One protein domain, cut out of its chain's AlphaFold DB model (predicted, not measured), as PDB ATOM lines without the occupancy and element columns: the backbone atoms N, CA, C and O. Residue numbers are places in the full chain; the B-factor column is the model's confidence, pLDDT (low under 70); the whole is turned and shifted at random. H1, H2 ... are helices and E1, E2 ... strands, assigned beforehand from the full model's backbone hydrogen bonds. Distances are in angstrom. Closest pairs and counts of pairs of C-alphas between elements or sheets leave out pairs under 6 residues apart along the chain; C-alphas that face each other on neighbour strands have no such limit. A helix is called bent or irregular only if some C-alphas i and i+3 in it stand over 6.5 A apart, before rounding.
ATOM      1  N   SER A  74       2.154  -1.287   0.934       91.62
ATOM      2  CA  SER A  74       3.384  -0.828   0.295       91.62
ATOM      3  C   SER A  74       4.161   0.102   1.222       91.62
ATOM      4  O   SER A  74       3.583   0.778   2.071       91.62
ATOM      5  N   VAL A  75       5.476   0.195   1.010       91.75
ATOM      6  CA  VAL A  75       6.364   1.086   1.770       91.75
ATOM      7  C   VAL A  75       5.972   2.563   1.638       91.75
ATOM      8  O   VAL A  75       6.194   3.348   2.551       91.75
ATOM      9  N   HIS A  76       5.347   2.945   0.520       91.19
ATOM     10  CA  HIS A  76       4.907   4.321   0.264       91.19
ATOM     11  C   HIS A  76       3.681   4.746   1.084       91.19
ATOM     12  O   HIS A  76       3.374   5.932   1.142       91.19
ATOM     13  N   GLU A  77       2.983   3.788   1.695       91.38
ATOM     14  CA  GLU A  77       1.794   4.010   2.528       91.38
ATOM     15  C   GLU A  77       2.093   3.787   4.015       91.38
ATOM     16  O   GLU A  77       1.193   3.885   4.847       91.38
ATOM     17  N   LEU A  78       3.340   3.439   4.351       91.81
ATOM     18  CA  LEU A  78       3.696   3.019   5.694       91.81
ATOM     19  C   LEU A  78       3.651   4.198   6.664       91.81
ATOM     20  O   LEU A  78       4.301   5.224   6.453       91.81
ATOM     21  N   ARG A  79       2.919   4.022   7.762       92.50
ATOM     22  CA  ARG A  79       2.874   4.961   8.884       92.50
ATOM     23  C   ARG A  79       3.662   4.390  10.063       92.50
ATOM     24  O   ARG A  79       3.833   3.174  10.149       92.50
ATOM     25  N   PRO A  80       4.073   5.225  11.035       92.62
ATOM     26  CA  PRO A  80       4.751   4.743  12.239       92.62
ATOM     27  C   PRO A  80       3.990   3.638  12.990       92.62
ATOM     28  O   PRO A  80       4.616   2.724  13.512       92.62
ATOM     29  N   HIS A  81       2.650   3.681  12.998       92.75
ATOM     30  CA  HIS A  81       1.811   2.649  13.622       92.75
ATOM     31  C   HIS A  81       1.877   1.286  12.912       92.75
ATOM     32  O   HIS A  81       1.704   0.258  13.558       92.75
ATOM     33  N   ASP A  82       2.127   1.260  11.598       94.75
ATOM     34  CA  ASP A  82       2.174   0.010  10.832       94.75
ATOM     35  C   ASP A  82       3.452  -0.799  11.121       94.75
ATOM     36  O   ASP A  82       3.482  -1.998  10.854       94.75
ATOM     37  N   ILE A  83       4.510  -0.167  11.649       96.75
ATOM     38  CA  ILE A  83       5.768  -0.840  11.996       96.75
ATOM     39  C   ILE A  83       5.546  -1.670  13.262       96.75
ATOM     40  O   ILE A  83       5.333  -1.127  14.345       96.75
ATOM     41  N   SER A  84       5.635  -2.993  13.129       97.81
ATOM     42  CA  SER A  84       5.431  -3.935  14.237       97.81
ATOM     43  C   SER A  84       6.737  -4.422  14.851       97.81
ATOM     44  O   SER A  84       6.754  -4.846  16.003       97.81
ATOM     45  N   ILE A  85       7.831  -4.401  14.087       98.62
ATOM     46  CA  ILE A  85       9.100  -5.011  14.485       98.62
ATOM     47  C   ILE A  85      10.252  -4.058  14.192       98.62
ATOM     48  O   ILE A  85      10.360  -3.526  13.086       98.62
ATOM     49  N   VAL A  86      11.154  -3.907  15.158       98.81
ATOM     50  CA  VAL A  86      12.466  -3.280  14.965       98.81
ATOM     51  C   VAL A  86      13.582  -4.321  15.025       98.81
ATOM     52  O   VAL A  86      13.510  -5.278  15.789       98.81
ATOM     53  N   GLY A  87      14.611  -4.139  14.204       98.75
ATOM     54  CA  GLY A  87      15.837  -4.937  14.191       98.75
ATOM     55  C   GLY A  87      17.050  -4.032  13.998       98.75
ATOM     56  O   GLY A  87      16.935  -2.960  13.401       98.75
ATOM     57  N   ALA A  88      18.212  -4.420  14.516       98.81
ATOM     58  CA  ALA A  88      19.422  -3.638  14.310       98.81
ATOM     59  C   ALA A  88      20.671  -4.507  14.315       98.81
ATOM     60  O   ALA A  88      20.811  -5.421  15.123       98.81
ATOM     61  N   MET A  89      21.592  -4.158  13.426       98.62
ATOM     62  CA  MET A  89      22.900  -4.785  13.268       98.62
ATOM     63  C   MET A  89      23.973  -3.705  13.188       98.62
ATOM     64  O   MET A  89      23.739  -2.606  12.671       98.62
ATOM     65  N   GLY A  90      25.153  -4.008  13.716       97.81
ATOM     66  CA  GLY A  90      26.211  -3.018  13.818       97.81
ATOM     67  C   GLY A  90      27.320  -3.395  14.779       97.81
ATOM     68  O   GLY A  90      27.555  -4.570  15.044       97.81
ATOM     69  N   ASP A  91      27.991  -2.378  15.299       95.31
ATOM     70  CA  ASP A  91      29.107  -2.528  16.227       95.31
ATOM     71  C   ASP A  91      28.733  -2.144  17.674       95.31
ATOM     72  O   ASP A  91      27.574  -2.264  18.091       95.31
ATOM     73  N   SER A  92      29.718  -1.700  18.456       94.25
ATOM     74  CA  SER A  92      29.561  -1.288  19.852       94.25
ATOM     75  C   SER A  92      28.578  -0.129  20.031       94.25
ATOM     76  O   SER A  92      27.942  -0.039  21.081       94.25
ATOM     77  N   LEU A  93      28.380   0.724  19.017       93.25
ATOM     78  CA  LEU A  93      27.383   1.797  19.070       93.25
ATOM     79  C   LEU A  93      25.956   1.239  19.034       93.25
ATOM     80  O   LEU A  93      25.076   1.722  19.745       93.25
ATOM     81  N   THR A  94      25.733   0.179  18.259       97.25
ATOM     82  CA  THR A  94      24.450  -0.537  18.207       97.25
ATOM     83  C   THR A  94      24.245  -1.410  19.451       97.25
ATOM     84  O   THR A  94      23.112  -1.586  19.904       97.25
ATOM     85  N   ALA A  95      25.321  -1.907  20.064       96.25
ATOM     86  CA  ALA A  95      25.268  -2.588  21.360       96.25
ATOM     87  C   ALA A  95      25.145  -1.627  22.564       96.25
ATOM     88  O   ALA A  95      24.908  -2.084  23.679       96.25
ATOM     89  N   ALA A  96      25.278  -0.311  22.346       94.88
ATOM     90  CA  ALA A  96      25.311   0.710  23.396       94.88
ATOM     91  C   ALA A  96      26.360   0.427  24.483       94.88
ATOM     92  O   ALA A  96      26.100   0.520  25.685       94.88
ATOM     93  N   PHE A  97      27.564   0.072  24.041       90.94
ATOM     94  CA  PHE A  97      28.707  -0.146  24.918       90.94
ATOM     95  C   PHE A  97      29.001   1.112  25.748       90.94
ATOM     96  O   PHE A  97      29.231   2.187  25.194       90.94
ATOM     97  N   GLY A  98      28.947   0.982  27.074       86.00
ATOM     98  CA  GLY A  98      29.214   2.067  28.018       86.00
ATOM     99  C   GLY A  98      28.194   3.216  28.034       86.00
ATOM    100  O   GLY A  98      28.483   4.247  28.631       86.00
ATOM    101  N   ALA A  99      27.019   3.083  27.402       86.00
ATOM    102  CA  ALA A  99      26.113   4.220  27.174       86.00
ATOM    103  C   ALA A  99      25.520   4.870  28.444       86.00
ATOM    104  O   ALA A  99      25.124   6.030  28.389       86.00
ATOM    105  N   ASP A 100      25.447   4.149  29.564       84.00
ATOM    106  CA  ASP A 100      24.963   4.654  30.867       84.00
ATOM    107  C   ASP A 100      25.974   4.367  31.991       84.00
ATOM    108  O   ASP A 100      25.622   4.261  33.168       84.00
ATOM    109  N   ALA A 101      27.240   4.182  31.605       80.88
ATOM    110  CA  ALA A 101      28.324   3.888  32.527       80.88
ATOM    111  C   ALA A 101      28.782   5.152  33.253       80.88
ATOM    112  O   ALA A 101      29.061   6.179  32.633       80.88
ATOM    113  N   CYS A 102      28.927   5.041  34.569       74.38
ATOM    114  CA  CYS A 102      29.394   6.115  35.430       74.38
ATOM    115  C   CYS A 102      30.797   5.944  35.971       74.38
ATOM    116  O   CYS A 102      31.449   6.914  36.367       74.38
ATOM    117  N   THR A 103      31.272   4.713  35.968       70.06
ATOM    118  CA  THR A 103      32.621   4.358  36.374       70.06
ATOM    119  C   THR A 103      33.283   3.543  35.272       70.06
ATOM    120  O   THR A 103      32.625   2.992  34.388       70.06
ATOM    121  N   LEU A 104      34.614   3.467  35.300       70.56
ATOM    122  CA  LEU A 104      35.372   2.720  34.292       70.56
ATOM    123  C   LEU A 104      35.036   1.223  34.295       70.56
ATOM    124  O   LEU A 104      35.072   0.588  33.247       70.56
ATOM    125  N   ASP A 105      34.696   0.657  35.452       70.81
ATOM    126  CA  ASP A 105      34.237  -0.727  35.561       70.81
ATOM    127  C   ASP A 105      32.826  -0.935  34.992       70.81
ATOM    128  O   ASP A 105      32.534  -2.022  34.509       70.81
ATOM    129  N   GLU A 106      31.978   0.097  34.948       71.88
ATOM    130  CA  GLU A 106      30.667   0.041  34.287       71.88
ATOM    131  C   GLU A 106      30.761   0.177  32.756       71.88
ATOM    132  O   GLU A 106      29.826  -0.208  32.046       71.88
ATOM    133  N   MET A 107      31.878   0.698  32.223       73.06
ATOM    134  CA  MET A 107      32.065   0.920  30.781       73.06
ATOM    135  C   MET A 107      32.113  -0.369  29.963       73.06
ATOM    136  O   MET A 107      31.832  -0.326  28.771       73.06
ATOM    137  N   VAL A 108      32.428  -1.513  30.581       75.44
ATOM    138  CA  VAL A 108      32.453  -2.808  29.879       75.44
ATOM    139  C   VAL A 108      31.054  -3.375  29.604       75.44
ATOM    140  O   VAL A 108      30.929  -4.397  28.934       75.44
ATOM    141  N   GLY A 109      29.997  -2.734  30.116       81.88
ATOM    142  CA  GLY A 109      28.612  -3.149  29.905       81.88
ATOM    143  C   GLY A 109      28.054  -2.743  28.537       81.88
ATOM    144  O   GLY A 109      28.238  -1.616  28.079       81.88
ATOM    145  N   GLU A 110      27.302  -3.645  27.905       92.44
ATOM    146  CA  GLU A 110      26.499  -3.360  26.708       92.44
ATOM    147  C   GLU A 110      25.064  -2.995  27.118       92.44
ATOM    148  O   GLU A 110      24.237  -3.865  27.397       92.44
ATOM    149  N   TYR A 111      24.758  -1.697  27.167       95.56
ATOM    150  CA  TYR A 111      23.465  -1.154  27.602       95.56
ATOM    151  C   TYR A 111      22.446  -1.192  26.463       95.56
ATOM    152  O   TYR A 111      21.876  -0.169  26.080       95.56
ATOM    153  N   ARG A 112      22.228  -2.371  25.874       97.12
ATOM    154  CA  ARG A 112      21.413  -2.544  24.663       97.12
ATOM    155  C   ARG A 112      20.004  -1.975  24.808       97.12
ATOM    156  O   ARG A 112      19.447  -1.494  23.823       97.12
ATOM    157  N   GLY A 113      19.438  -1.968  26.012       97.19
ATOM    158  CA  GLY A 113      18.160  -1.320  26.299       97.19
ATOM    159  C   GLY A 113      18.125   0.193  26.076       97.19
ATOM    160  O   GLY A 113      17.065   0.743  25.788       97.19
ATOM    161  N   ARG A 114      19.284   0.856  26.081       95.94
ATOM    162  CA  ARG A 114      19.461   2.288  25.791       95.94
ATOM    163  C   ARG A 114      20.041   2.571  24.402       95.94
ATOM    164  O   ARG A 114      20.339   3.714  24.070       95.94
ATOM    165  N   SER A 115      20.200   1.541  23.575       96.75
ATOM    166  CA  SER A 115      20.710   1.669  22.210       96.75
ATOM    167  C   SER A 115      19.814   2.563  21.355       96.75
ATOM    168  O   SER A 115      18.632   2.284  21.185       96.75
ATOM    169  N   TRP A 116      20.358   3.636  20.776       95.44
ATOM    170  CA  TRP A 116      19.552   4.579  19.994       95.44
ATOM    171  C   TRP A 116      18.738   3.920  18.851       95.44
ATOM    172  O   TRP A 116      17.584   4.322  18.682       95.44
ATOM    173  N   PRO A 117      19.227   2.905  18.091       97.44
ATOM    174  CA  PRO A 117      18.444   2.308  17.011       97.44
ATOM    175  C   PRO A 117      17.437   1.244  17.473       97.44
ATOM    176  O   PRO A 117      16.511   0.950  16.719       97.44
ATOM    177  N   ILE A 118      17.614   0.626  18.650       98.56
ATOM    178  CA  ILE A 118      16.858  -0.589  19.023       98.56
ATOM    179  C   ILE A 118      16.615  -0.802  20.527       98.56
ATOM    180  O   ILE A 118      15.967  -1.767  20.911       98.56
ATOM    181  N   GLY A 119      17.066   0.083  21.401       98.31
ATOM    182  CA  GLY A 119      16.792   0.008  22.833       98.31
ATOM    183  C   GLY A 119      15.356   0.404  23.171       98.31
ATOM    184  O   GLY A 119      14.808   1.316  22.553       98.31
ATOM    185  N   GLY A 120      14.734  -0.275  24.131       97.62
ATOM    186  CA  GLY A 120      13.369   0.008  24.583       97.62
ATOM    187  C   GLY A 120      13.223   0.283  26.077       97.62
ATOM    188  O   GLY A 120      12.088   0.234  26.561       97.62
ATOM    189  N   ASP A 121      14.321   0.540  26.793       96.00
ATOM    190  CA  ASP A 121      14.289   0.893  28.215       96.00
ATOM    191  C   ASP A 121      13.598   2.241  28.439       96.00
ATOM    192  O   ASP A 121      13.739   3.162  27.632       96.00
ATOM    193  N   LEU A 122      12.913   2.355  29.583       92.31
ATOM    194  CA  LEU A 122      12.282   3.589  30.063       92.31
ATOM    195  C   LEU A 122      11.294   4.199  29.040       92.31
ATOM    196  O   LEU A 122      10.770   3.499  28.160       92.31
ATOM    197  N   THR A 123      10.955   5.480  29.199       90.06
ATOM    198  CA  THR A 123      10.118   6.218  28.240       90.06
ATOM    199  C   THR A 123      10.956   7.012  27.234       90.06
ATOM    200  O   THR A 123      12.172   7.132  27.366       90.06
ATOM    201  N   ILE A 124      10.310   7.574  26.206       88.31
ATOM    202  CA  ILE A 124      10.974   8.458  25.235       88.31
ATOM    203  C   ILE A 124      11.530   9.734  25.883       88.31
ATOM    204  O   ILE A 124      12.569  10.231  25.445       88.31
ATOM    205  N   GLU A 125      10.856  10.236  26.918       85.56
ATOM    206  CA  GLU A 125      11.267  11.409  27.691       85.56
ATOM    207  C   GLU A 125      12.498  11.139  28.558       85.56
ATOM    208  O   GLU A 125      13.185  12.083  28.912       85.56
ATOM    209  N   GLU A 126      12.785   9.881  28.895       85.94
ATOM    210  CA  GLU A 126      13.965   9.500  29.682       85.94
ATOM    211  C   GLU A 126      15.101   8.979  28.793       85.94
ATOM    212  O   GLU A 126      16.279   9.217  29.057       85.94
ATOM    213  N   VAL A 127      14.757   8.237  27.734       88.62
ATOM    214  CA  VAL A 127      15.701   7.651  26.780       88.62
ATOM    215  C   VAL A 127      15.123   7.770  25.380       88.62
ATOM    216  O   VAL A 127      14.260   7.003  24.954       88.62
ATOM    217  N   SER A 128      15.627   8.729  24.613       90.56
ATOM    218  CA  SER A 128      15.157   8.970  23.250       90.56
ATOM    219  C   SER A 128      15.758   7.973  22.249       90.56
ATOM    220  O   SER A 128      16.667   8.301  21.487       90.56
ATOM    221  N   THR A 129      15.243   6.743  22.239       95.44
ATOM    222  CA  THR A 129      15.558   5.728  21.223       95.44
ATOM    223  C   THR A 129      14.501   5.682  20.118       95.44
ATOM    224  O   THR A 129      13.349   6.092  20.295       95.44
ATOM    225  N   LEU A 130      14.867   5.115  18.970       97.00
ATOM    226  CA  LEU A 130      13.944   4.873  17.866       97.00
ATOM    227  C   LEU A 130      12.748   3.983  18.276       97.00
ATOM    228  O   LEU A 130      11.616   4.351  17.953       97.00
ATOM    229  N   PRO A 131      12.914   2.878  19.034       98.00
ATOM    230  CA  PRO A 131      11.766   2.130  19.546       98.00
ATOM    231  C   PRO A 131      10.904   2.921  20.528       98.00
ATOM    232  O   PRO A 131       9.684   2.794  20.472       98.00
ATOM    233  N   ASN A 132      11.483   3.760  21.392       95.88
ATOM    234  CA  ASN A 132      10.695   4.591  22.308       95.88
ATOM    235  C   ASN A 132       9.832   5.616  21.553       95.88
ATOM    236  O   ASN A 132       8.681   5.832  21.930       95.88
ATOM    237  N   ILE A 133      10.322   6.146  20.426       94.69
ATOM    238  CA  ILE A 133       9.518   6.935  19.477       94.69
ATOM    239  C   ILE A 133       8.390   6.101  18.870       94.69
ATOM    240  O   ILE A 133       7.230   6.517  18.885       94.69
ATOM    241  N   LEU A 134       8.700   4.919  18.341       95.44
ATOM    242  CA  LEU A 134       7.714   4.081  17.656       95.44
ATOM    243  C   LEU A 134       6.633   3.539  18.600       95.44
ATOM    244  O   LEU A 134       5.472   3.479  18.200       95.44
ATOM    245  N   LYS A 135       6.970   3.241  19.862       94.88
ATOM    246  CA  LYS A 135       6.013   2.818  20.899       94.88
ATOM    247  C   LYS A 135       4.902   3.845  21.141       94.88
ATOM    248  O   LYS A 135       3.798   3.447  21.509       94.88
ATOM    249  N   LYS A 136       5.145   5.139  20.880       91.56
ATOM    250  CA  LYS A 136       4.099   6.175  20.945       91.56
ATOM    251  C   LYS A 136       2.972   5.918  19.937       91.56
ATOM    252  O   LYS A 136       1.814   6.205  20.226       91.56
ATOM    253  N   TYR A 137       3.304   5.364  18.772       92.50
ATOM    254  CA  TYR A 137       2.354   5.105  17.689       92.50
ATOM    255  C   TYR A 137       1.872   3.655  17.668       92.50
ATOM    256  O   TYR A 137       0.704   3.409  17.377       92.50
ATOM    257  N   ASN A 138       2.741   2.696  17.986       94.06
ATOM    258  CA  ASN A 138       2.412   1.280  18.110       94.06
ATOM    259  C   ASN A 138       2.908   0.724  19.458       94.06
ATOM    260  O   ASN A 138       4.049   0.273  19.553       94.06
ATOM    261  N   PRO A 139       2.054   0.693  20.498       93.88
ATOM    262  CA  PRO A 139       2.419   0.138  21.803       93.88
ATOM    263  C   PRO A 139       2.768  -1.358  21.787       93.88
ATOM    264  O   PRO A 139       3.367  -1.847  22.739       93.88
ATOM    265  N   ASN A 140       2.402  -2.085  20.722       96.00
ATOM    266  CA  ASN A 140       2.692  -3.512  20.553       96.00
ATOM    267  C   ASN A 140       3.989  -3.769  19.766       96.00
ATOM    268  O   ASN A 140       4.192  -4.881  19.280       96.00
ATOM    269  N   LEU A 141       4.838  -2.751  19.584       98.06
ATOM    270  CA  LEU A 141       6.130  -2.895  18.918       98.06
ATOM    271  C   LEU A 141       6.957  -4.016  19.567       98.06
ATOM    272  O   LEU A 141       7.030  -4.114  20.789       98.06
ATOM    273  N   MET A 142       7.612  -4.838  18.753       98.06
ATOM    274  CA  MET A 142       8.466  -5.940  19.199       98.06
ATOM    275  C   MET A 142       9.902  -5.788  18.687       98.06
ATOM    276  O   MET A 142      10.176  -5.030  17.754       98.06
ATOM    277  N   GLY A 143      10.818  -6.571  19.262       98.12
ATOM    278  CA  GLY A 143      12.185  -6.733  18.756       98.12
ATOM    279  C   GLY A 143      13.229  -5.792  19.352       98.12
ATOM    280  O   GLY A 143      14.417  -5.988  19.104       98.12
ATOM    281  N   TYR A 144      12.802  -4.813  20.153       98.56
ATOM    282  CA  TYR A 144      13.711  -3.926  20.869       98.56
ATOM    283  C   TYR A 144      14.437  -4.662  21.999       98.56
ATOM    284  O   TYR A 144      13.872  -5.547  22.642       98.56
ATOM    285  N   SER A 145      15.690  -4.287  22.240       98.50
ATOM    286  CA  SER A 145      16.481  -4.803  23.354       98.50
ATOM    287  C   SER A 145      16.160  -4.073  24.657       98.50
ATOM    288  O   SER A 145      15.697  -2.931  24.629       98.50
ATOM    289  N   ILE A 146      16.431  -4.719  25.790       97.94
ATOM    290  CA  ILE A 146      16.243  -4.163  27.138       97.94
ATOM    291  C   ILE A 146      17.479  -4.392  28.017       97.94
ATOM    292  O   ILE A 146      18.247  -5.333  27.797       97.94
ATOM    293  N   GLY A 147      17.657  -3.520  29.008       95.19
ATOM    294  CA  GLY A 147      18.689  -3.600  30.036       95.19
ATOM    295  C   GLY A 147      20.132  -3.659  29.524       95.19
ATOM    296  O   GLY A 147      20.452  -3.319  28.380       95.19
ATOM    297  N   ILE A 148      21.015  -4.108  30.419       94.19
ATOM    298  CA  ILE A 148      22.395  -4.481  30.095       94.19
ATOM    299  C   ILE A 148      22.374  -5.942  29.673       94.19
ATOM    300  O   ILE A 148      21.998  -6.806  30.468       94.19
ATOM    301  N   SER A 149      22.738  -6.225  28.429       92.94
ATOM    302  CA  SER A 149      22.549  -7.558  27.875       92.94
ATOM    303  C   SER A 149      23.572  -7.888  26.792       92.94
ATOM    304  O   SER A 149      23.961  -7.048  25.984       92.94
ATOM    305  N   GLY A 150      24.052  -9.133  26.801       90.88
ATOM    306  CA  GLY A 150      25.031  -9.615  25.826       90.88
ATOM    307  C   GLY A 150      24.374 -10.089  24.532       90.88
ATOM    308  O   GLY A 150      23.185 -10.399  24.504       90.88
ATOM    309  N   TYR A 151      25.164 -10.236  23.469       92.69
ATOM    310  CA  TYR A 151      24.693 -10.625  22.132       92.69
ATOM    311  C   TYR A 151      23.766 -11.859  22.086       92.69
ATOM    312  O   TYR A 151      22.846 -11.885  21.275       92.69
ATOM    313  N   ASN A 152      23.987 -12.878  22.927       93.62
ATOM    314  CA  ASN A 152      23.211 -14.134  22.927       93.62
ATOM    315  C   ASN A 152      22.061 -14.172  23.948       93.62
ATOM    316  O   ASN A 152      21.411 -15.207  24.094       93.62
ATOM    317  N   SER A 153      21.840 -13.088  24.686       95.44
ATOM    318  CA  SER A 153      20.778 -13.006  25.692       95.44
ATOM    319  C   SER A 153      19.394 -12.871  25.047       95.44
ATOM    320  O   SER A 153      19.273 -12.380  23.920       95.44
ATOM    321  N   GLU A 154      18.343 -13.267  25.764       96.56
ATOM    322  CA  GLU A 154      16.960 -13.052  25.315       96.56
ATOM    323  C   GLU A 154      16.636 -11.551  25.250       96.56
ATOM    324  O   GLU A 154      16.011 -11.081  24.299       96.56
ATOM    325  N   GLU A 155      17.172 -10.784  26.197       97.94
ATOM    326  CA  GLU A 155      17.035  -9.334  26.333       97.94
ATOM    327  C   GLU A 155      17.678  -8.553  25.180       97.94
ATOM    328  O   GLU A 155      17.306  -7.404  24.933       97.94
ATOM    329  N   SER A 156      18.608  -9.162  24.437       97.44
ATOM    330  CA  SER A 156      19.138  -8.574  23.203       97.44
ATOM    331  C   SER A 156      18.115  -8.573  22.064       97.44
ATOM    332  O   SER A 156      18.273  -7.805  21.118       97.44
ATOM    333  N   ALA A 157      17.059  -9.392  22.140       98.38
ATOM    334  CA  ALA A 157      16.007  -9.498  21.134       98.38
ATOM    335  C   ALA A 157      16.577  -9.539  19.697       98.38
ATOM    336  O   ALA A 157      17.347 -10.443  19.355       98.38
ATOM    337  N   PHE A 158      16.230  -8.566  18.845       98.69
ATOM    338  CA  PHE A 158      16.721  -8.467  17.462       98.69
ATOM    339  C   PHE A 158      17.880  -7.472  17.294       98.69
ATOM    340  O   PHE A 158      18.195  -7.073  16.171       98.69
ATOM    341  N   ASN A 159      18.533  -7.088  18.393       98.75
ATOM    342  CA  ASN A 159      19.797  -6.368  18.384       98.75
ATOM    343  C   ASN A 159      20.953  -7.359  18.201       98.75
ATOM    344  O   ASN A 159      21.436  -7.964  19.159       98.75
ATOM    345  N   THR A 160      21.421  -7.494  16.964       98.62
ATOM    346  CA  THR A 160      22.577  -8.325  16.609       98.62
ATOM    347  C   THR A 160      23.866  -7.521  16.480       98.62
ATOM    348  O   THR A 160      24.819  -8.009  15.889       98.62
ATOM    349  N   GLY A 161      23.938  -6.308  17.045       97.62
ATOM    350  CA  GLY A 161      25.191  -5.552  17.109       97.62
ATOM    351  C   GLY A 161      26.250  -6.273  17.945       97.62
ATOM    352  O   GLY A 161      25.922  -6.832  18.994       97.62
ATOM    353  N   ILE A 162      27.505  -6.268  17.498       96.19
ATOM    354  CA  ILE A 162      28.626  -6.926  18.183       96.19
ATOM    355  C   ILE A 162      29.744  -5.903  18.379       96.19
ATOM    356  O   ILE A 162      30.266  -5.353  17.410       96.19
ATOM    357  N   SER A 163      30.143  -5.652  19.624       92.38
ATOM    358  CA  SER A 163      31.264  -4.756  19.914       92.38
ATOM    359  C   SER A 163      32.538  -5.179  19.165       92.38
ATOM    360  O   SER A 163      32.866  -6.359  19.085       92.38
ATOM    361  N   GLY A 164      33.222  -4.214  18.543       90.50
ATOM    362  CA  GLY A 164      34.400  -4.465  17.696       90.50
ATOM    363  C   GLY A 164      34.103  -5.010  16.290       90.50
ATOM    364  O   GLY A 164      35.029  -5.171  15.488       90.50
ATOM    365  N   ALA A 165      32.837  -5.269  15.942       95.62
ATOM    366  CA  ALA A 165      32.488  -5.751  14.612       95.62
ATOM    367  C   ALA A 165      32.819  -4.739  13.511       95.62
ATOM    368  O   ALA A 165      32.771  -3.521  13.673       95.62
ATOM    369  N   ARG A 166      33.127  -5.305  12.350       96.81
ATOM    370  CA  ARG A 166      33.449  -4.619  11.090       96.81
ATOM    371  C   ARG A 166      32.455  -5.009  10.012       96.81
ATOM    372  O   ARG A 166      31.782  -6.030  10.164       96.81
ATOM    373  N   SER A 167      32.430  -4.271   8.908       97.81
ATOM    374  CA  SER A 167      31.510  -4.512   7.790       97.81
ATOM    375  C   SER A 167      31.500  -5.968   7.300       97.81
ATOM    376  O   SER A 167      30.437  -6.489   6.977       97.81
ATOM    377  N   GLU A 168      32.637  -6.674   7.344       97.50
ATOM    378  CA  GLU A 168      32.746  -8.098   6.972       97.50
ATOM    379  C   GLU A 168      31.861  -9.051   7.804       97.50
ATOM    380  O   GLU A 168      31.576 -10.161   7.367       97.50
ATOM    381  N   HIS A 169      31.405  -8.625   8.986       98.31
ATOM    382  CA  HIS A 169      30.527  -9.401   9.867       98.31
ATOM    383  C   HIS A 169      29.034  -9.112   9.629       98.31
ATOM    384  O   HIS A 169      28.175  -9.703  10.278       98.31
ATOM    385  N   MET A 170      28.681  -8.199   8.721       98.38
ATOM    386  CA  MET A 170      27.282  -7.805   8.512       98.38
ATOM    387  C   MET A 170      26.399  -8.959   8.038       98.38
ATOM    388  O   MET A 170      25.242  -9.046   8.444       98.38
ATOM    389  N   THR A 171      26.933  -9.872   7.226       98.50
ATOM    390  CA  THR A 171      26.198 -11.046   6.736       98.50
ATOM    391  C   THR A 171      25.798 -11.975   7.883       98.50
ATOM    392  O   THR A 171      24.619 -12.298   8.008       98.50
ATOM    393  N   ILE A 172      26.725 -12.313   8.788       98.19
ATOM    394  CA  ILE A 172      26.419 -13.179   9.941       98.19
ATOM    395  C   ILE A 172      25.417 -12.528  10.908       98.19
ATOM    396  O   ILE A 172      24.507 -13.199  11.392       98.19
ATOM    397  N   MET A 173      25.519 -11.213  11.144       98.44
ATOM    398  CA  MET A 173      24.564 -10.480  11.991       98.44
ATOM    399  C   MET A 173      23.174 -10.395  11.346       98.44
ATOM    400  O   MET A 173      22.163 -10.432  12.051       98.44
ATOM    401  N   THR A 174      23.121 -10.311  10.013       98.75
ATOM    402  CA  THR A 174      21.880 -10.321   9.225       98.75
ATOM    403  C   THR A 174      21.176 -11.670   9.329       98.75
ATOM    404  O   THR A 174      19.991 -11.731   9.657       98.75
ATOM    405  N   GLU A 175      21.905 -12.757   9.078       98.75
ATOM    406  CA  GLU A 175      21.375 -14.121   9.147       98.75
ATOM    407  C   GLU A 175      20.869 -14.454  10.552       98.75
ATOM    408  O   GLU A 175      19.777 -15.007  10.703       98.75
ATOM    409  N   GLU A 176      21.616 -14.059  11.586       98.69
ATOM    410  CA  GLU A 176      21.198 -14.258  12.969       98.69
ATOM    411  C   GLU A 176      19.928 -13.469  13.302       98.69
ATOM    412  O   GLU A 176      19.000 -14.022  13.894       98.69
ATOM    413  N   MET A 177      19.840 -12.199  12.898       98.69
ATOM    414  CA  MET A 177      18.652 -11.377  13.142       98.69
ATOM    415  C   MET A 177      17.416 -12.004  12.484       98.69
ATOM    416  O   MET A 177      16.376 -12.157  13.127       98.69
ATOM    417  N   ILE A 178      17.544 -12.443  11.227       98.75
ATOM    418  CA  ILE A 178      16.489 -13.159  10.499       98.75
ATOM    419  C   ILE A 178      16.094 -14.441  11.238       98.75
ATOM    420  O   ILE A 178      14.905 -14.712  11.413       98.75
ATOM    421  N   ARG A 179      17.076 -15.227  11.694       98.69
ATOM    422  CA  ARG A 179      16.837 -16.466  12.442       98.69
ATOM    423  C   ARG A 179      16.047 -16.194  13.722       98.69
ATOM    424  O   ARG A 179      15.079 -16.906  13.985       98.69
ATOM    425  N   ARG A 180      16.423 -15.166  14.492       98.50
ATOM    426  CA  ARG A 180      15.717 -14.763  15.720       98.50
ATOM    427  C   ARG A 180      14.285 -14.328  15.426       98.50
ATOM    428  O   ARG A 180      13.371 -14.802  16.094       98.50
ATOM    429  N   MET A 181      14.071 -13.508  14.395       98.44
ATOM    430  CA  MET A 181      12.730 -13.062  13.999       98.44
ATOM    431  C   MET A 181      11.835 -14.225  13.563       98.44
ATOM    432  O   MET A 181      10.699 -14.317  14.015       98.44
ATOM    433  N   LYS A 182      12.344 -15.144  12.729       98.50
ATOM    434  CA  LYS A 182      11.600 -16.340  12.285       98.50
ATOM    435  C   LYS A 182      11.273 -17.293  13.442       98.50
ATOM    436  O   LYS A 182      10.276 -18.004  13.376       98.50
ATOM    437  N   ALA A 183      12.113 -17.334  14.477       98.06
ATOM    438  CA  ALA A 183      11.912 -18.182  15.650       98.06
ATOM    439  C   ALA A 183      10.985 -17.560  16.710       98.06
ATOM    440  O   ALA A 183      10.518 -18.275  17.597       98.06
ATOM    441  N   HIS A 184      10.726 -16.251  16.650       97.56
ATOM    442  CA  HIS A 184       9.955 -15.558  17.674       97.56
ATOM    443  C   HIS A 184       8.451 -15.871  17.543       97.56
ATOM    444  O   HIS A 184       7.850 -15.572  16.510       97.56
ATOM    445  N   PRO A 185       7.791 -16.417  18.582       96.31
ATOM    446  CA  PRO A 185       6.442 -16.981  18.458       96.31
ATOM    447  C   PRO A 185       5.350 -15.942  18.173       96.31
ATOM    448  O   PRO A 185       4.313 -16.286  17.611       96.31
ATOM    449  N   ALA A 186       5.565 -14.684  18.563       96.31
ATOM    450  CA  ALA A 186       4.614 -13.598  18.324       96.31
ATOM    451  C   ALA A 186       4.829 -12.863  16.987       96.31
ATOM    452  O   ALA A 186       4.017 -12.015  16.632       96.31
ATOM    453  N   VAL A 187       5.908 -13.163  16.254       97.62
ATOM    454  CA  VAL A 187       6.232 -12.484  14.993       97.62
ATOM    455  C   VAL A 187       5.537 -13.187  13.833       97.62
ATOM    456  O   VAL A 187       5.793 -14.357  13.549       97.62
ATOM    457  N   ASN A 188       4.708 -12.451  13.093       97.44
ATOM    458  CA  ASN A 188       4.258 -12.875  11.779       97.44
ATOM    459  C   ASN A 188       5.279 -12.419  10.735       97.44
ATOM    460  O   ASN A 188       5.142 -11.372  10.103       97.44
ATOM    461  N   TYR A 189       6.320 -13.232  10.555       97.81
ATOM    462  CA  TYR A 189       7.478 -12.884   9.734       97.81
ATOM    463  C   TYR A 189       7.123 -12.459   8.299       97.81
ATOM    464  O   TYR A 189       7.785 -11.590   7.742       97.81
ATOM    465  N   GLU A 190       6.063 -13.004   7.702       97.25
ATOM    466  CA  GLU A 190       5.656 -12.656   6.335       97.25
ATOM    467  C   GLU A 190       4.821 -11.367   6.265       97.25
ATOM    468  O   GLU A 190       4.928 -10.601   5.305       97.25
ATOM    469  N   ALA A 191       3.980 -11.114   7.272       96.25
ATOM    470  CA  ALA A 191       2.990 -10.040   7.219       96.25
ATOM    471  C   ALA A 191       3.393  -8.771   7.983       96.25
ATOM    472  O   ALA A 191       2.976  -7.681   7.584       96.25
ATOM    473  N   ASP A 192       4.180  -8.885   9.048       97.19
ATOM    474  CA  ASP A 192       4.537  -7.743   9.888       97.19
ATOM    475  C   ASP A 192       5.507  -6.810   9.161       97.19
ATOM    476  O   ASP A 192       6.477  -7.268   8.552       97.19
ATOM    477  N   TRP A 193       5.279  -5.497   9.236       98.06
ATOM    478  CA  TRP A 193       6.255  -4.528   8.743       98.06
ATOM    479  C   TRP A 193       7.420  -4.391   9.717       98.06
ATOM    480  O   TRP A 193       7.234  -4.278  10.934       98.06
ATOM    481  N   LYS A 194       8.629  -4.397   9.158       98.50
ATOM    482  CA  LYS A 194       9.894  -4.401   9.894       98.50
ATOM    483  C   LYS A 194      10.688  -3.147   9.559       98.50
ATOM    484  O   LYS A 194      10.800  -2.779   8.388       98.50
ATOM    485  N   LEU A 195      11.285  -2.531  10.570       98.69
ATOM    486  CA  LEU A 195      12.306  -1.503  10.410       98.69
ATOM    487  C   LEU A 195      13.643  -2.053  10.901       98.69
ATOM    488  O   LEU A 195      13.807  -2.332  12.084       98.69
ATOM    489  N   VAL A 196      14.598  -2.205   9.989       98.81
ATOM    490  CA  VAL A 196      15.949  -2.684  10.296       98.81
ATOM    491  C   VAL A 196      16.933  -1.529  10.182       98.81
ATOM    492  O   VAL A 196      17.001  -0.893   9.134       98.81
ATOM    493  N   THR A 197      17.730  -1.280  11.219       98.75
ATOM    494  CA  THR A 197      18.825  -0.301  11.169       98.75
ATOM    495  C   THR A 197      20.176  -0.999  11.032       98.75
ATOM    496  O   THR A 197      20.521  -1.873  11.824       98.75
ATOM    497  N   ALA A 198      20.956  -0.600  10.032       98.50
ATOM    498  CA  ALA A 198      22.337  -1.025   9.840       98.50
ATOM    499  C   ALA A 198      23.268   0.144  10.167       98.50
ATOM    500  O   ALA A 198      23.213   1.174   9.492       98.50
ATOM    501  N   PHE A 199      24.119  -0.009  11.182       97.31
ATOM    502  CA  PHE A 199      25.083   1.023  11.563       97.31
ATOM    503  C   PHE A 199      26.432   0.405  11.927       97.31
ATOM    504  O   PHE A 199      26.597  -0.175  12.996       97.31
ATOM    505  N   ILE A 200      27.384   0.490  10.999       96.81
ATOM    506  CA  ILE A 200      28.717  -0.097  11.127       96.81
ATOM    507  C   ILE A 200      29.729   0.708  10.314       96.81
ATOM    508  O   ILE A 200      29.349   1.467   9.427       96.81
ATOM    509  N   GLY A 201      31.017   0.506  10.582       92.94
ATOM    510  CA  GLY A 201      32.111   1.024   9.757       92.94
ATOM    511  C   GLY A 201      33.138   1.847  10.527       92.94
ATOM    512  O   GLY A 201      34.215   2.109   9.999       92.94
ATOM    513  N   GLY A 202      32.860   2.199  11.788       90.50
ATOM    514  CA  GLY A 202      33.850   2.846  12.652       90.50
ATOM    515  C   GLY A 202      35.104   1.980  12.804       90.50
ATOM    516  O   GLY A 202      36.215   2.440  12.552       90.50
ATOM    517  N   ASN A 203      34.921   0.689  13.092       91.19
ATOM    518  CA  ASN A 203      36.030  -0.258  13.225       91.19
ATOM    519  C   ASN A 203      36.767  -0.529  11.903       91.19
ATOM    520  O   ASN A 203      37.965  -0.805  11.927       91.19
ATOM    521  N   ASP A 204      36.096  -0.439  10.749       93.12
ATOM    522  CA  ASP A 204      36.750  -0.525   9.438       93.12
ATOM    523  C   ASP A 204      37.724   0.648   9.244       93.12
ATOM    524  O   ASP A 204      38.880   0.433   8.877       93.12
ATOM    525  N   LEU A 205      37.300   1.873   9.580       91.44
ATOM    526  CA  LEU A 205      38.162   3.058   9.535       91.44
ATOM    527  C   LEU A 205      39.338   2.950  10.512       91.44
ATOM    528  O   LEU A 205      40.474   3.212  10.118       91.44
ATOM    529  N   CYS A 206      39.098   2.498  11.747       87.75
ATOM    530  CA  CYS A 206      40.162   2.280  12.735       87.75
ATOM    531  C   CYS A 206      41.209   1.262  12.253       87.75
ATOM    532  O   CYS A 206      42.385   1.356  12.600       87.75
ATOM    533  N   GLN A 207      40.793   0.282  11.448       89.12
ATOM    534  CA  GLN A 207      41.668  -0.779  10.955       89.12
ATOM    535  C   GLN A 207      42.295  -0.478   9.585       89.12
ATOM    536  O   GLN A 207      43.198  -1.200   9.150       89.12
ATOM    537  N   TYR A 208      41.879   0.605   8.923       89.81
ATOM    538  CA  TYR A 208      42.320   0.965   7.577       89.81
ATOM    539  C   TYR A 208      43.844   1.043   7.445       89.81
ATOM    540  O   TYR A 208      44.412   0.477   6.510       89.81
ATOM    541  N   CYS A 209      44.523   1.655   8.422       90.75
ATOM    542  CA  CYS A 209      45.981   1.808   8.429       90.75
ATOM    543  C   CYS A 209      46.752   0.481   8.496       90.75
ATOM    544  O   CYS A 209      47.925   0.444   8.125       90.75
ATOM    545  N   TYR A 210      46.117  -0.601   8.949       92.69
ATOM    546  CA  TYR A 210      46.740  -1.920   9.046       92.69
ATOM    547  C   TYR A 210      46.527  -2.764   7.788       92.69
ATOM    548  O   TYR A 210      47.356  -3.619   7.473       92.69
ATOM    549  N   ASN A 211      45.431  -2.543   7.054       94.75
ATOM    550  CA  ASN A 211      45.167  -3.237   5.797       94.75
ATOM    551  C   ASN A 211      44.255  -2.423   4.864       94.75
ATOM    552  O   ASN A 211      43.033  -2.580   4.854       94.75
ATOM    553  N   PHE A 212      44.886  -1.615   4.014       94.31
ATOM    554  CA  PHE A 212      44.211  -0.721   3.070       94.31
ATOM    555  C   PHE A 212      43.341  -1.437   2.030       94.31
ATOM    556  O   PHE A 212      42.430  -0.825   1.483       94.31
ATOM    557  N   HIS A 213      43.626  -2.710   1.732       94.62
ATOM    558  CA  HIS A 213      42.840  -3.502   0.784       94.62
ATOM    559  C   HIS A 213      41.602  -4.099   1.448       94.62
ATOM    560  O   HIS A 213      40.513  -4.035   0.891       94.62
ATOM    561  N   LYS A 214      41.766  -4.670   2.643       94.69
ATOM    562  CA  LYS A 214      40.678  -5.329   3.368       94.69
ATOM    563  C   LYS A 214      39.632  -4.337   3.878       94.69
ATOM    564  O   LYS A 214      38.453  -4.661   3.891       94.69
ATOM    565  N   TYR A 215      40.057  -3.149   4.297       94.25
ATOM    566  CA  TYR A 215      39.167  -2.129   4.860       94.25
ATOM    567  C   TYR A 215      38.978  -0.942   3.909       94.25
ATOM    568  O   TYR A 215      38.715   0.176   4.345       94.25
ATOM    569  N   SER A 216      39.155  -1.165   2.602       96.25
ATOM    570  CA  SER A 216      38.932  -0.130   1.595       96.25
ATOM    571  C   SER A 216      37.454   0.265   1.522       96.25
ATOM    572  O   SER A 216      36.568  -0.491   1.927       96.25
ATOM    573  N   ALA A 217      37.177   1.442   0.959       95.81
ATOM    574  CA  ALA A 217      35.805   1.889   0.737       95.81
ATOM    575  C   ALA A 217      35.032   0.916  -0.171       95.81
ATOM    576  O   ALA A 217      33.858   0.647   0.066       95.81
ATOM    577  N   GLU A 218      35.694   0.348  -1.179       97.69
ATOM    578  CA  GLU A 218      35.112  -0.644  -2.084       97.69
ATOM    579  C   GLU A 218      34.743  -1.928  -1.338       97.69
ATOM    580  O   GLU A 218      33.634  -2.431  -1.514       97.69
ATOM    581  N   GLN A 219      35.631  -2.434  -0.473       97.81
ATOM    582  CA  GLN A 219      35.350  -3.639   0.307       97.81
ATOM    583  C   GLN A 219      34.244  -3.396   1.340       97.81
ATOM    584  O   GLN A 219      33.375  -4.248   1.508       97.81
ATOM    585  N   TYR A 220      34.231  -2.224   1.981       97.12
ATOM    586  CA  TYR A 220      33.143  -1.808   2.862       97.12
ATOM    587  C   TYR A 220      31.798  -1.819   2.122       97.12
ATOM    588  O   TYR A 220      30.853  -2.464   2.572       97.12
ATOM    589  N   VAL A 221      31.716  -1.168   0.954       97.75
ATOM    590  CA  VAL A 221      30.490  -1.128   0.137       97.75
ATOM    591  C   VAL A 221      30.044  -2.531  -0.266       97.75
ATOM    592  O   VAL A 221      28.857  -2.838  -0.168       97.75
ATOM    593  N   GLU A 222      30.974  -3.389  -0.683       98.44
ATOM    594  CA  GLU A 222      30.667  -4.767  -1.067       98.44
ATOM    595  C   GLU A 222      30.123  -5.583   0.118       98.44
ATOM    596  O   GLU A 222      29.114  -6.273  -0.022       98.44
ATOM    597  N   ASN A 223      30.706  -5.437   1.310       98.44
ATOM    598  CA  ASN A 223      30.227  -6.115   2.516       98.44
ATOM    599  C   ASN A 223      28.810  -5.663   2.914       98.44
ATOM    600  O   ASN A 223      27.952  -6.495   3.218       98.44
ATOM    601  N   ILE A 224      28.538  -4.351   2.879       98.31
ATOM    602  CA  ILE A 224      27.191  -3.819   3.147       98.31
ATOM    603  C   ILE A 224      26.201  -4.337   2.104       98.31
ATOM    604  O   ILE A 224      25.113  -4.786   2.460       98.31
ATOM    605  N   LYS A 225      26.580  -4.321   0.824       98.62
ATOM    606  CA  LYS A 225      25.738  -4.813  -0.265       98.62
ATOM    607  C   LYS A 225      25.354  -6.280  -0.069       98.62
ATOM    608  O   LYS A 225      24.182  -6.601  -0.207       98.62
ATOM    609  N   GLN A 226      26.292  -7.144   0.319       98.81
ATOM    610  CA  GLN A 226      25.996  -8.558   0.574       98.81
ATOM    611  C   GLN A 226      24.957  -8.749   1.684       98.81
ATOM    612  O   GLN A 226      24.041  -9.556   1.539       98.81
ATOM    613  N   ALA A 227      25.048  -7.980   2.771       98.69
ATOM    614  CA  ALA A 227      24.036  -8.005   3.824       98.69
ATOM    615  C   ALA A 227      22.669  -7.507   3.321       98.69
ATOM    616  O   ALA A 227      21.646  -8.145   3.571       98.69
ATOM    617  N   LEU A 228      22.642  -6.411   2.553       98.69
ATOM    618  CA  LEU A 228      21.412  -5.883   1.953       98.69
ATOM    619  C   LEU A 228      20.776  -6.858   0.952       98.69
ATOM    620  O   LEU A 228      19.553  -6.971   0.926       98.69
ATOM    621  N   ASP A 229      21.576  -7.587   0.172       98.81
ATOM    622  CA  ASP A 229      21.094  -8.610  -0.760       98.81
ATOM    623  C   ASP A 229      20.408  -9.765  -0.004       98.81
ATOM    624  O   ASP A 229      19.356 -10.247  -0.434       98.81
ATOM    625  N   ILE A 230      20.942 -10.169   1.158       98.88
ATOM    626  CA  ILE A 230      20.301 -11.162   2.037       98.88
ATOM    627  C   ILE A 230      18.976 -10.618   2.579       98.88
ATOM    628  O   ILE A 230      17.956 -11.297   2.457       98.88
ATOM    629  N   LEU A 231      18.955  -9.398   3.130       98.56
ATOM    630  CA  LEU A 231      17.719  -8.773   3.625       98.56
ATOM    631  C   LEU A 231      16.665  -8.686   2.519       98.56
ATOM    632  O   LEU A 231      15.517  -9.058   2.730       98.56
ATOM    633  N   HIS A 232      17.055  -8.227   1.329       98.19
ATOM    634  CA  HIS A 232      16.148  -8.081   0.198       98.19
ATOM    635  C   HIS A 232      15.537  -9.421  -0.220       98.19
ATOM    636  O   HIS A 232      14.349  -9.493  -0.534       98.19
ATOM    637  N   LYS A 233      16.342 -10.485  -0.202       98.44
ATOM    638  CA  LYS A 233      15.906 -11.834  -0.555       98.44
ATOM    639  C   LYS A 233      15.024 -12.478   0.518       98.44
ATOM    640  O   LYS A 233      14.078 -13.180   0.175       98.44
ATOM    641  N   GLU A 234      15.352 -12.289   1.793       98.25
ATOM    642  CA  GLU A 234      14.811 -13.094   2.896       98.25
ATOM    643  C   GLU A 234      13.807 -12.350   3.789       98.25
ATOM    644  O   GLU A 234      13.113 -13.007   4.566       98.25
ATOM    645  N   MET A 235      13.727 -11.015   3.739       97.56
ATOM    646  CA  MET A 235      12.888 -10.204   4.633       97.56
ATOM    647  C   MET A 235      11.777  -9.452   3.885       97.56
ATOM    648  O   MET A 235      11.962  -8.300   3.474       97.56
ATOM    649  N   PRO A 236      10.569 -10.028   3.764       97.06
ATOM    650  CA  PRO A 236       9.429  -9.312   3.202       97.06
ATOM    651  C   PRO A 236       9.015  -8.147   4.111       97.06
ATOM    652  O   PRO A 236       9.191  -8.200   5.333       97.06
ATOM    653  N   ARG A 237       8.419  -7.109   3.506       97.25
ATOM    654  CA  ARG A 237       7.852  -5.941   4.211       97.25
ATOM    655  C   ARG A 237       8.847  -5.278   5.166       97.25
ATOM    656  O   ARG A 237       8.580  -5.107   6.353       97.25
ATOM    657  N   THR A 238      10.007  -4.915   4.633       97.69
ATOM    658  CA  THR A 238      11.103  -4.364   5.433       97.69
ATOM    659  C   THR A 238      11.565  -3.031   4.875       97.69
ATOM    660  O   THR A 238      11.831  -2.909   3.680       97.69
ATOM    661  N   ILE A 239      11.686  -2.043   5.754       97.81
ATOM    662  CA  ILE A 239      12.464  -0.832   5.511       97.81
ATOM    663  C   ILE A 239      13.839  -1.045   6.129       97.81
ATOM    664  O   ILE A 239      13.940  -1.425   7.296       97.81
ATOM    665  N   VAL A 240      14.890  -0.780   5.356       98.25
ATOM    666  CA  VAL A 240      16.263  -0.800   5.859       98.25
ATOM    667  C   VAL A 240      16.785   0.629   5.934       98.25
ATOM    668  O   VAL A 240      16.894   1.314   4.919       98.25
ATOM    669  N   ASN A 241      17.106   1.071   7.145       97.81
ATOM    670  CA  ASN A 241      17.786   2.324   7.417       97.81
ATOM    671  C   ASN A 241      19.299   2.071   7.475       97.81
ATOM    672  O   ASN A 241      19.800   1.496   8.442       97.81
ATOM    673  N   VAL A 242      20.026   2.467   6.428       97.69
ATOM    674  CA  VAL A 242      21.489   2.333   6.364       97.69
ATOM    675  C   VAL A 242      22.121   3.633   6.839       97.69
ATOM    676  O   VAL A 242      22.064   4.651   6.150       97.69
ATOM    677  N   MET A 243      22.727   3.597   8.020       96.00
ATOM    678  CA  MET A 243      23.342   4.766   8.633       96.00
ATOM    679  C   MET A 243      24.741   5.002   8.074       96.00
ATOM    680  O   MET A 243      25.559   4.086   7.974       96.00
ATOM    681  N   GLY A 244      25.023   6.259   7.729       90.12
ATOM    682  CA  GLY A 244      26.372   6.688   7.381       90.12
ATOM    683  C   GLY A 244      27.300   6.621   8.592       90.12
ATOM    684  O   GLY A 244      26.877   6.855   9.724       90.12
ATOM    685  N   ILE A 245      28.574   6.320   8.343       85.12
ATOM    686  CA  ILE A 245      29.601   6.302   9.386       85.12
ATOM    687  C   ILE A 245      29.747   7.712   9.974       85.12
ATOM    688  O   ILE A 245      29.646   8.712   9.255       85.12
ATOM    689  N   LEU A 246      30.006   7.791  11.281       79.62
ATOM    690  CA  LEU A 246      30.344   9.048  11.944       79.62
ATOM    691  C   LEU A 246      31.555   9.695  11.265       79.62
ATOM    692  O   LEU A 246      32.505   9.023  10.857       79.62
ATOM    693  N   ARG A 247      31.563  11.027  11.190       81.12
ATOM    694  CA  ARG A 247      32.769  11.749  10.792       81.12
ATOM    695  C   ARG A 247      33.783  11.619  11.922       81.12
ATOM    696  O   ARG A 247      33.687  12.320  12.920       81.12
ATOM    697  N   VAL A 248      34.755  10.725  11.758       75.81
ATOM    698  CA  VAL A 248      35.767  10.432  12.791       75.81
ATOM    699  C   VAL A 248      36.539  11.688  13.214       75.81
ATOM    700  O   VAL A 248      36.925  11.812  14.368       75.81
ATOM    701  N   THR A 249      36.684  12.674  12.325       79.44
ATOM    702  CA  THR A 249      37.280  13.979  12.655       79.44
ATOM    703  C   THR A 249      36.526  14.740  13.742       79.44
ATOM    704  O   THR A 249      37.140  15.509  14.468       79.44
ATOM    705  N   ASP A 250      35.215  14.536  13.880       79.75
ATOM    706  CA  ASP A 250      34.433  15.189  14.932       79.75
ATOM    707  C   ASP A 250      34.727  14.576  16.313       79.75
ATOM    708  O   ASP A 250      34.584  15.254  17.328       79.75
ATOM    709  N   VAL A 251      35.175  13.314  16.356       73.56
ATOM    710  CA  VAL A 251      35.570  12.622  17.593       73.56
ATOM    711  C   VAL A 251      36.904  13.154  18.120       73.56
ATOM    712  O   VAL A 251      37.087  13.235  19.329       73.56
ATOM    713  N   ASP A 252      37.806  13.604  17.242       72.81
ATOM    714  CA  ASP A 252      39.084  14.228  17.631       72.81
ATOM    715  C   ASP A 252      38.876  15.478  18.508       72.81
ATOM    716  O   ASP A 252      39.640  15.747  19.435       72.81
ATOM    717  N   HIS A 253      37.777  16.207  18.295       76.31
ATOM    718  CA  HIS A 253      37.396  17.355  19.125       76.31
ATOM    719  C   HIS A 253      36.954  16.979  20.547       76.31
ATOM    720  O   HIS A 253      36.856  17.859  21.402       76.31
ATOM    721  N   LEU A 254      36.693  15.695  20.800       68.12
ATOM    722  CA  LEU A 254      36.363  15.146  22.115       68.12
ATOM    723  C   LEU A 254      37.601  14.574  22.829       68.12
ATOM    724  O   LEU A 254      37.469  14.019  23.922       68.12
ATOM    725  N   SER A 255      38.794  14.711  22.235       64.88
ATOM    726  CA  SER A 255      40.048  14.253  22.836       64.88
ATOM    727  C   SER A 255      40.278  14.901  24.202       64.88
ATOM    728  O   SER A 255      40.151  16.109  24.418       64.88
ATOM    729  N   SER A 256      40.590  14.051  25.169       69.00
ATOM    730  CA  SER A 256      40.914  14.434  26.534       69.00
ATOM    731  C   SER A 256      41.802  13.354  27.125       69.00
ATOM    732  O   SER A 256      41.730  12.204  26.702       69.00
ATOM    733  N   LEU A 257      42.571  13.682  28.167       61.59
ATOM    734  CA  LEU A 257      43.455  12.711  28.824       61.59
ATOM    735  C   LEU A 257      42.719  11.418  29.240       61.59
ATOM    736  O   LEU A 257      43.304  10.341  29.237       61.59
ATOM    737  N   LYS A 258      41.428  11.529  29.584       61.59
ATOM    738  CA  LYS A 258      40.566  10.393  29.935       61.59
ATOM    739  C   LYS A 258      40.176   9.569  28.708       61.59
ATOM    740  O   LYS A 258      40.285   8.351  28.748       61.59
ATOM    741  N   CYS A 259      39.750  10.224  27.628       60.81
ATOM    742  CA  CYS A 259      39.403   9.554  26.374       60.81
ATOM    743  C   CYS A 259      40.629   8.859  25.766       60.81
ATOM    744  O   CYS A 259      40.533   7.705  25.362       60.81
ATOM    745  N   ASP A 260      41.792   9.510  25.799       62.69
ATOM    746  CA  ASP A 260      43.043   8.956  25.283       62.69
ATOM    747  C   ASP A 260      43.488   7.732  26.098       62.69
ATOM    748  O   ASP A 260      43.931   6.742  25.532       62.69
ATOM    749  N   ALA A 261      43.326   7.750  27.426       59.09
ATOM    750  CA  ALA A 261      43.668   6.615  28.287       59.09
ATOM    751  C   ALA A 261      42.816   5.358  28.038       59.09
ATOM    752  O   ALA A 261      43.287   4.250  28.287       59.09
ATOM    753  N   ILE A 262      41.576   5.526  27.571       56.78
ATOM    754  CA  ILE A 262      40.599   4.439  27.385       56.78
ATOM    755  C   ILE A 262      40.564   3.951  25.926       56.78
ATOM    756  O   ILE A 262      40.217   2.799  25.678       56.78
ATOM    757  N   HIS A 263      40.944   4.800  24.965       57.12
ATOM    758  CA  HIS A 263      40.916   4.509  23.524       57.12
ATOM    759  C   HIS A 263      42.313   4.344  22.880       57.12
ATOM    760  O   HIS A 263      42.418   4.405  21.653       57.12
ATOM    761  N   MET A 264      43.366   4.152  23.687       38.25
ATOM    762  CA  MET A 264      44.751   3.885  23.248       38.25
ATOM    763  C   MET A 264      44.980   2.459  22.739       38.25
ATOM    764  O   MET A 264      44.468   1.507  23.368       38.25
TER     765      MET A 264
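Overview. This is residues 74 to 264 of the 264 residues of the protein "Putative phospholipase B1, membrane-associated-like" of Stichopus japonicus (UniProt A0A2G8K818). A narrow wall of three parallel strands, E1, E2 and E3, has two long helices, H2 and H4, side by side over one face and the short helix H1 over E1 on the other face. Much of two long stretches without a named element, residues 91 to 129 and 138 to 166, is massed beyond the E1 edge of this wall, while H3 and a thin tail lie past the ends of the strands; in that tail residues 249 to 254 and 256 to 261, with most of H5 and H6, stick out. The printed part has 191 residues, with six named helices and three named strands in the order E1 H1 H2 E2 H3 H4 E3 H5 H6, and the sheet order is E1, E2, E3. The class is mixed, helices and strands, with 80 residues, under half, in named elements. The whole is compact, with a radius of gyration of the C-alphas of 16.8 A and spans of 49 by 38 by 29 A.

Along the chain. Begin at Ser 74 and go on to C-alpha 83 at (5.768, -0.840, 11.996), where E1, residues 83 to 90, sets out on its 20.6 A. After residues 91 to 129 you reach H1, residues 130 to 137, 11.6 A long. Residues 138 to 166 then lead to H2, residues 167 to 183, which starts with C-alpha 167 at (31.510, -4.512, 7.790) and covers 25.2 A. H2 is irregular: C-alphas 168 and 171 are 7.2 A apart. Next come E2, residues 193 to 199, 19.8 A long, and the short H3, residues 202 to 207. The longest helix by residues is H4, residues 217 to 234, at 25.9 A. E3, residues 238 to 242, measures 12.4 A. Two short helices follow, H5 at residues 248 to 252 and H6 at residues 257 to 262, where C-alpha 262 stands at (40.599, 4.439, 27.385).

Arrangement. Start with the sheet, in which E1 and E3 are edge strands and E2 is the inner strand. E1 and E2 are parallel at 19 degrees; look for N 87 and O 195, 2.9 A apart and within hydrogen-bond range. E2 and E3 are parallel at 17 degrees, with N 241 and O 196 at 2.8 A. H2 is on the sheet at a height of 9.0 A and lies over E1; its closest C-alphas to E1 are those of Met 173 and Met 89, 6.1 A. H4 is on the same face at a height of 10.7 A, over E2 and E3, and runs along the strands at 7 degrees to E3 on the local plane. H2 and H4 touch, closest at the C-alphas of Thr 171 and Ala 227, 4.7 A, and run the same way at a shallow tilt of 15 degrees. H1 is on the opposite face at a height of 9.7 A, with the C-alphas of Pro 131 and Val 86 closest to E1 at 7.1 A. E1, H1, H2, E2 and E2, H3, H4, E3 are strand-helix-strand units, parallel neighbour strands with helices between them in the chain; the second has a right-handed crossover. H3 is not on the sheet; it is close to but not clearly touching H5, with the C-alphas of Gly 202 and Val 248 closest at 7.8 A. H6 is apart from H3 and H5. Every O i to N i+4 pair is within hydrogen-bond range in H3, H4, H5 and H6, against 2 of 4 in H1 and 11 of 13 in H2.

Size, cuts and confidence. The two C-alphas farthest apart are those of Ala 191 and Leu 257, at 51.2 A. The printed part has no cut and ends at Met 264, the chain's last residue. The links E1 to H1 and H1 to H2 are long, at 39 and 29 residues. The mean pLDDT of the printed part is 91.8, and the model's confidence is low, under 70, at residues 254 to 264.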